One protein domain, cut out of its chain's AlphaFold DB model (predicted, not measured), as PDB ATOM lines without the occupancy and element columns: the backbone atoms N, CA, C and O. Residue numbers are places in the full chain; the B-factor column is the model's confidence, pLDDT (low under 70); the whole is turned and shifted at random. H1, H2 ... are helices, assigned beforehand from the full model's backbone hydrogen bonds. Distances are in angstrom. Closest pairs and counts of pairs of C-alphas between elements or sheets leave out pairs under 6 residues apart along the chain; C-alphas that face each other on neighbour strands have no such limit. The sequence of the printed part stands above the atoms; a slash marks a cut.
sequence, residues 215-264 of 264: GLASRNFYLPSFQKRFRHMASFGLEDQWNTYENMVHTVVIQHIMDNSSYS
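AT A GLANCE: This is residues 215 to 264 of the 264 residues of an uncharacterized protein of Folsomia candida (UniProt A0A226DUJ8). Two helices meet near their ends as an L, with the short arm H1 and the long arm H2 joined at the corner by a tight link of 2 residues, and the leading stretch, residues 215 to 222, stands free at the end of H1 away from the corner. The printed part has 50 residues, with two named helices in the order H1, H2 and no named strand, in the class all helix. The whole is extended, with a radius of gyration of the C-alphas of 17.4 A, and spans 51 by 25 by 14 A.

IN THESE COORDINATES: H1, residues 223 to 235, begins at C-alpha 223 at (-25.585, 9.313, 11.733) and is 18.1 A long from first to last C-alpha. H2, residues 238 to 262, is 35.9 A long and ends at C-alpha 262 at (-41.748, -34.242, 11.307).

HOW THE PARTS SIT: H1 and H2 are close but not clearly touching; their closest C-alphas, those of Met 233 and Glu 239, are 6.8 A apart. Their lines are about perpendicular, at 84 degrees. In H1 and H2 every O i to N i+4 pair is within hydrogen-bond range.

THE WHOLE: The C-alphas of Phe 221 and Tyr 263, the two farthest apart, are 51.3 A apart. Residues 215 to 229, of which 223 to 229 belong to H1, stand free, as do residues 243 to 264, of which 243 to 262 belong to H2. The printed part has no cut, and pLDDT is under 70 at residues 263 to 264.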
ATOM      1  N   GLY A 215     -24.552  -1.153   1.408       78.56
ATOM      2  CA  GLY A 215     -25.616  -0.554   2.205       78.56
ATOM      3  C   GLY A 215     -25.592   0.962   2.054       78.56
ATOM      4  O   GLY A 215     -24.642   1.614   2.485       78.56
ATOM      5  N   LEU A 216     -26.637   1.538   1.461       82.31
ATOM      6  CA  LEU A 216     -26.834   2.984   1.475       82.31
ATOM      7  C   LEU A 216     -27.624   3.360   2.728       82.31
ATOM      8  O   LEU A 216     -28.757   2.923   2.913       82.31
ATOM      9  N   ALA A 217     -27.026   4.187   3.579       79.88
ATOM     10  CA  ALA A 217     -27.705   4.800   4.710       79.88
ATOM     11  C   ALA A 217     -27.843   6.302   4.457       79.88
ATOM     12  O   ALA A 217     -26.859   6.983   4.153       79.88
ATOM     13  N   SER A 218     -29.058   6.832   4.593       85.06
ATOM     14  CA  SER A 218     -29.289   8.272   4.490       85.06
ATOM     15  C   SER A 218     -28.510   9.006   5.580       85.06
ATOM     16  O   SER A 218     -28.602   8.672   6.763       85.06
ATOM     17  N   ARG A 219     -27.757  10.040   5.191       86.75
ATOM     18  CA  ARG A 219     -27.108  10.939   6.150       86.75
ATOM     19  C   ARG A 219     -28.186  11.768   6.838       86.75
ATOM     20  O   ARG A 219     -28.762  12.663   6.231       86.75
ATOM     21  N   ASN A 220     -28.457  11.464   8.098       92.31
ATOM     22  CA  ASN A 220     -29.295  12.283   8.966       92.31
ATOM     23  C   ASN A 220     -28.480  12.772  10.173       92.31
ATOM     24  O   ASN A 220     -27.326  12.377  10.364       92.31
ATOM     25  N   PHE A 221     -29.078  13.631  10.996       94.75
ATOM     26  CA  PHE A 221     -28.410  14.214  12.161       94.75
ATOM     27  C   PHE A 221     -28.017  13.181  13.236       94.75
ATOM     28  O   PHE A 221     -27.155  13.465  14.062       94.75
ATOM     29  N   TYR A 222     -28.582  11.967  13.201       92.56
ATOM     30  CA  TYR A 222     -28.204  10.869  14.096       92.56
ATOM     31  C   TYR A 222     -27.021  10.038  13.592       92.56
ATOM     32  O   TYR A 222     -26.441   9.287  14.378       92.56
ATOM     33  N   LEU A 223     -26.640  10.144  12.314       91.50
ATOM     34  CA  LEU A 223     -25.585   9.313  11.733       91.50
ATOM     35  C   LEU A 223     -24.271   9.359  12.539       91.50
ATOM     36  O   LEU A 223     -23.738   8.283  12.814       91.50
ATOM     37  N   PRO A 224     -23.763  10.526  12.995       94.12
ATOM     38  CA  PRO A 224     -22.545  10.564  13.806       94.12
ATOM     39  C   PRO A 224     -22.687   9.797  15.128       94.12
ATOM     40  O   PRO A 224     -21.767   9.089  15.542       94.12
ATOM     41  N   SER A 225     -23.850   9.888  15.781       93.94
ATOM     42  CA  SER A 225     -24.138   9.160  17.022       93.94
ATOM     43  C   SER A 225     -24.201   7.651  16.789       93.94
ATOM     44  O   SER A 225     -23.623   6.897  17.574       93.94
ATOM     45  N   PHE A 226     -24.844   7.211  15.704       91.31
ATOM     46  CA  PHE A 226     -24.867   5.803  15.308       91.31
ATOM     47  C   PHE A 226     -23.463   5.291  15.002       91.31
ATOM     48  O   PHE A 226     -23.049   4.299  15.589       91.31
ATOM     49  N   GLN A 227     -22.695   5.990  14.164       92.50
ATOM     50  CA  GLN A 227     -21.325   5.599  13.822       92.50
ATOM     51  C   GLN A 227     -20.430   5.497  15.060       92.50
ATOM     52  O   GLN A 227     -19.684   4.528  15.193       92.50
ATOM     53  N   LYS A 228     -20.522   6.456  15.992       95.44
ATOM     54  CA  LYS A 228     -19.768   6.410  17.253       95.44
ATOM     55  C   LYS A 228     -20.131   5.176  18.080       95.44
ATOM     56  O   LYS A 228     -19.236   4.473  18.539       95.44
ATOM     57  N   ARG A 229     -21.427   4.885  18.240       93.12
ATOM     58  CA  ARG A 229     -21.886   3.700  18.985       93.12
ATOM     59  C   ARG A 229     -21.505   2.397  18.288       93.12
ATOM     60  O   ARG A 229     -21.029   1.499  18.965       93.12
ATOM     61  N   PHE A 230     -21.635   2.308  16.966       90.31
ATOM     62  CA  PHE A 230     -21.203   1.142  16.192       90.31
ATOM     63  C   PHE A 230     -19.705   0.885  16.322       90.31
ATOM     64  O   PHE A 230     -19.312  -0.249  16.566       90.31
ATOM     65  N   ARG A 231     -18.868   1.928  16.260       92.19
ATOM     66  CA  ARG A 231     -17.427   1.786  16.515       92.19
ATOM     67  C   ARG A 231     -17.139   1.289  17.924       92.19
ATOM     68  O   ARG A 231     -16.283   0.431  18.084       92.19
ATOM     69  N   HIS A 232     -17.854   1.802  18.928       93.88
ATOM     70  CA  HIS A 232     -17.717   1.297  20.294       93.88
ATOM     71  C   HIS A 232     -18.111  -0.185  20.370       93.88
ATOM     72  O   HIS A 232     -17.347  -0.979  20.907       93.88
ATOM     73  N   MET A 233     -19.249  -0.575  19.782       90.62
ATOM     74  CA  MET A 233     -19.688  -1.975  19.744       90.62
ATOM     75  C   MET A 233     -18.645  -2.883  19.080       90.62
ATOM     76  O   MET A 233     -18.278  -3.898  19.665       90.62
ATOM     77  N   ALA A 234     -18.104  -2.475  17.930       90.81
ATOM     78  CA  ALA A 234     -17.024  -3.193  17.258       90.81
ATOM     79  C   ALA A 234     -15.772  -3.302  18.150       90.81
ATOM     80  O   ALA A 234     -15.228  -4.387  18.321       90.81
ATOM     81  N   SER A 235     -15.353  -2.211  18.807       94.12
ATOM     82  CA  SER A 235     -14.172  -2.217  19.688       94.12
ATOM     83  C   SER A 235     -14.323  -3.072  20.951       94.12
ATOM     84  O   SER A 235     -13.320  -3.491  21.518       94.12
ATOM     85  N   PHE A 236     -15.556  -3.344  21.391       94.50
ATOM     86  CA  PHE A 236     -15.838  -4.235  22.521       94.50
ATOM     87  C   PHE A 236     -15.949  -5.713  22.113       94.50
ATOM     88  O   PHE A 236     -16.245  -6.546  22.966       94.50
ATOM     89  N   GLY A 237     -15.758  -6.051  20.832       90.88
ATOM     90  CA  GLY A 237     -15.959  -7.415  20.333       90.88
ATOM     91  C   GLY A 237     -17.430  -7.852  20.326       90.88
ATOM     92  O   GLY A 237     -17.723  -9.043  20.250       90.88
ATOM     93  N   LEU A 238     -18.381  -6.908  20.408       92.00
ATOM     94  CA  LEU A 238     -19.812  -7.235  20.346       92.00
ATOM     95  C   LEU A 238     -20.240  -7.706  18.953       92.00
ATOM     96  O   LEU A 238     -21.292  -8.321  18.831       92.00
ATOM     97  N   GLU A 239     -19.441  -7.438  17.920       89.38
ATOM     98  CA  GLU A 239     -19.662  -7.957  16.568       89.38
ATOM     99  C   GLU A 239     -19.585  -9.489  16.540       89.38
ATOM    100  O   GLU A 239     -20.517 -10.143  16.077       89.38
ATOM    101  N   ASP A 240     -18.546 -10.073  17.142       87.88
ATOM    102  CA  ASP A 240     -18.395 -11.530  17.236       87.88
ATOM    103  C   ASP A 240     -19.521 -12.162  18.060       87.88
ATOM    104  O   ASP A 240     -20.063 -13.216  17.705       87.88
ATOM    105  N   GLN A 241     -19.927 -11.495  19.146       89.56
ATOM    106  CA  GLN A 241     -21.076 -11.932  19.938       89.56
ATOM    107  C   GLN A 241     -22.369 -11.869  19.126       89.56
ATOM    108  O   GLN A 241     -23.149 -12.816  19.168       89.56
ATOM    109  N   TRP A 242     -22.597 -10.794  18.369       89.06
ATOM    110  CA  TRP A 242     -23.778 -10.646  17.523       89.06
ATOM    111  C   TRP A 242     -23.849 -11.749  16.469       89.06
ATOM    112  O   TRP A 242     -24.875 -12.414  16.368       89.06
ATOM    113  N   ASN A 243     -22.743 -12.013  15.772       86.62
ATOM    114  CA  ASN A 243     -22.641 -13.109  14.808       86.62
ATOM    115  C   ASN A 243     -22.930 -14.464  15.472       86.62
ATOM    116  O   ASN A 243     -23.632 -15.308  14.915       86.62
ATOM    117  N   THR A 244     -22.444 -14.672  16.699       89.00
ATOM    118  CA  THR A 244     -22.729 -15.884  17.480       89.00
ATOM    119  C   THR A 244     -24.218 -16.007  17.818       89.00
ATOM    120  O   THR A 244     -24.804 -17.075  17.626       89.00
ATOM    121  N   TYR A 245     -24.854 -14.925  18.280       90.88
ATOM    122  CA  TYR A 245     -26.288 -14.902  18.580       90.88
ATOM    123  C   TYR A 245     -27.142 -15.108  17.332       90.88
ATOM    124  O   TYR A 245     -28.090 -15.887  17.367       90.88
ATOM    125  N   GLU A 246     -26.802 -14.452  16.227       86.94
ATOM    126  CA  GLU A 246     -27.477 -14.614  14.943       86.94
ATOM    127  C   GLU A 246     -27.408 -16.075  14.479       86.94
ATOM    128  O   GLU A 246     -28.443 -16.681  14.195       86.94
ATOM    129  N   ASN A 247     -26.225 -16.692  14.534       85.00
ATOM    130  CA  ASN A 247     -26.039 -18.111  14.223       85.00
ATOM    131  C   ASN A 247     -26.867 -19.032  15.132       85.00
ATOM    132  O   ASN A 247     -27.464 -20.007  14.662       85.00
ATOM    133  N   MET A 248     -26.937 -18.726  16.431       87.88
ATOM    134  CA  MET A 248     -27.749 -19.479  17.387       87.88
ATOM    135  C   MET A 248     -29.243 -19.361  17.063       87.88
ATOM    136  O   MET A 248     -29.933 -20.378  16.992       87.88
ATOM    137  N   VAL A 249     -29.740 -18.147  16.816       89.50
ATOM    138  CA  VAL A 249     -31.142 -17.905  16.444       89.50
ATOM    139  C   VAL A 249     -31.481 -18.634  15.147       89.50
ATOM    140  O   VAL A 249     -32.499 -19.323  15.088       89.50
ATOM    141  N   HIS A 250     -30.620 -18.557  14.129       83.44
ATOM    142  CA  HIS A 250     -30.802 -19.298  12.883       83.44
ATOM    143  C   HIS A 250     -30.881 -20.808  13.111       83.44
ATOM    144  O   HIS A 250     -31.782 -21.457  12.579       83.44
ATOM    145  N   THR A 251     -29.999 -21.358  13.946       85.56
ATOM    146  CA  THR A 251     -30.000 -22.788  14.288       85.56
ATOM    147  C   THR A 251     -31.309 -23.198  14.961       85.56
ATOM    148  O   THR A 251     -31.940 -24.162  14.530       85.56
ATOM    149  N   VAL A 252     -31.769 -22.431  15.957       88.62
ATOM    150  CA  VAL A 252     -33.032 -22.689  16.670       88.62
ATOM    151  C   VAL A 252     -34.235 -22.589  15.732       88.62
ATOM    152  O   VAL A 252     -35.136 -23.420  15.800       88.62
ATOM    153  N   VAL A 253     -34.258 -21.606  14.828       86.19
ATOM    154  CA  VAL A 253     -35.343 -21.456  13.847       86.19
ATOM    155  C   VAL A 253     -35.371 -22.630  12.871       86.19
ATOM    156  O   VAL A 253     -36.448 -23.166  12.610       86.19
ATOM    157  N   ILE A 254     -34.215 -23.051  12.347       82.00
ATOM    158  CA  ILE A 254     -34.123 -24.219  11.460       82.00
ATOM    159  C   ILE A 254     -34.601 -25.464  12.206       82.00
ATOM    160  O   ILE A 254     -35.484 -26.154  11.703       82.00
ATOM    161  N   GLN A 255     -34.100 -25.708  13.418       84.12
ATOM    162  CA  GLN A 255     -34.525 -26.826  14.260       84.12
ATOM    163  C   GLN A 255     -36.037 -26.812  14.510       84.12
ATOM    164  O   GLN A 255     -36.705 -27.814  14.285       84.12
ATOM    165  N   HIS A 256     -36.609 -25.665  14.876       86.94
ATOM    166  CA  HIS A 256     -38.046 -25.544  15.101       86.94
ATOM    167  C   HIS A 256     -38.871 -25.868  13.843       86.94
ATOM    168  O   HIS A 256     -39.899 -26.541  13.922       86.94
ATOM    169  N   ILE A 257     -38.425 -25.419  12.662       81.50
ATOM    170  CA  ILE A 257     -39.072 -25.769  11.389       81.50
ATOM    171  C   ILE A 257     -38.955 -27.279  11.122       81.50
ATOM    172  O   ILE A 257     -39.925 -27.896  10.677       81.50
ATOM    173  N   MET A 258     -37.795 -27.872  11.410       77.75
ATOM    174  CA  MET A 258     -37.536 -29.303  11.237       77.75
ATOM    175  C   MET A 258     -38.415 -30.165  12.146       77.75
ATOM    176  O   MET A 258     -39.054 -31.104  11.660       77.75
ATOM    177  N   ASP A 259     -38.517 -29.811  13.424       84.56
ATOM    178  CA  ASP A 259     -39.334 -30.526  14.401       84.56
ATOM    179  C   ASP A 259     -40.811 -30.475  13.993       84.56
ATOM    180  O   ASP A 259     -41.442 -31.518  13.833       84.56
ATOM    181  N   ASN A 260     -41.337 -29.287  13.671       84.69
ATOM    182  CA  ASN A 260     -42.727 -29.132  13.223       84.69
ATOM    183  C   ASN A 260     -43.032 -29.905  11.930       84.69
ATOM    184  O   ASN A 260     -44.143 -30.399  11.753       84.69
ATOM    185  N   SER A 261     -42.059 -30.025  11.021       77.50
ATOM    186  CA  SER A 261     -42.243 -30.755   9.762       77.50
ATOM    187  C   SER A 261     -42.321 -32.275   9.921       77.50
ATOM    188  O   SER A 261     -42.867 -32.953   9.047       77.50
ATOM    189  N   SER A 262     -41.782 -32.804  11.023       71.56
ATOM    190  CA  SER A 262     -41.748 -34.242  11.307       71.56
ATOM    191  C   SER A 262     -43.086 -34.768  11.842       71.56
ATOM    192  O   SER A 262     -43.354 -35.959  11.725       71.56
ATOM    193  N   TYR A 263     -43.936 -33.886  12.382       68.50
ATOM    194  CA  TYR A 263     -45.267 -34.229  12.908       68.50
ATOM    195  C   TYR A 263     -46.407 -34.081  11.886       68.50
ATOM    196  O   TYR A 263     -47.544 -34.447  12.182       68.50
ATOM    197  N   SER A 264     -46.115 -33.535  10.703       58.66
ATOM    198  CA  SER A 264     -47.042 -33.416   9.560       58.66
ATOM    199  C   SER A 264     -46.799 -34.504   8.530       58.66
ATOM    200  O   SER A 264     -47.734 -34.870   7.795       58.66
TER     201      SER A 264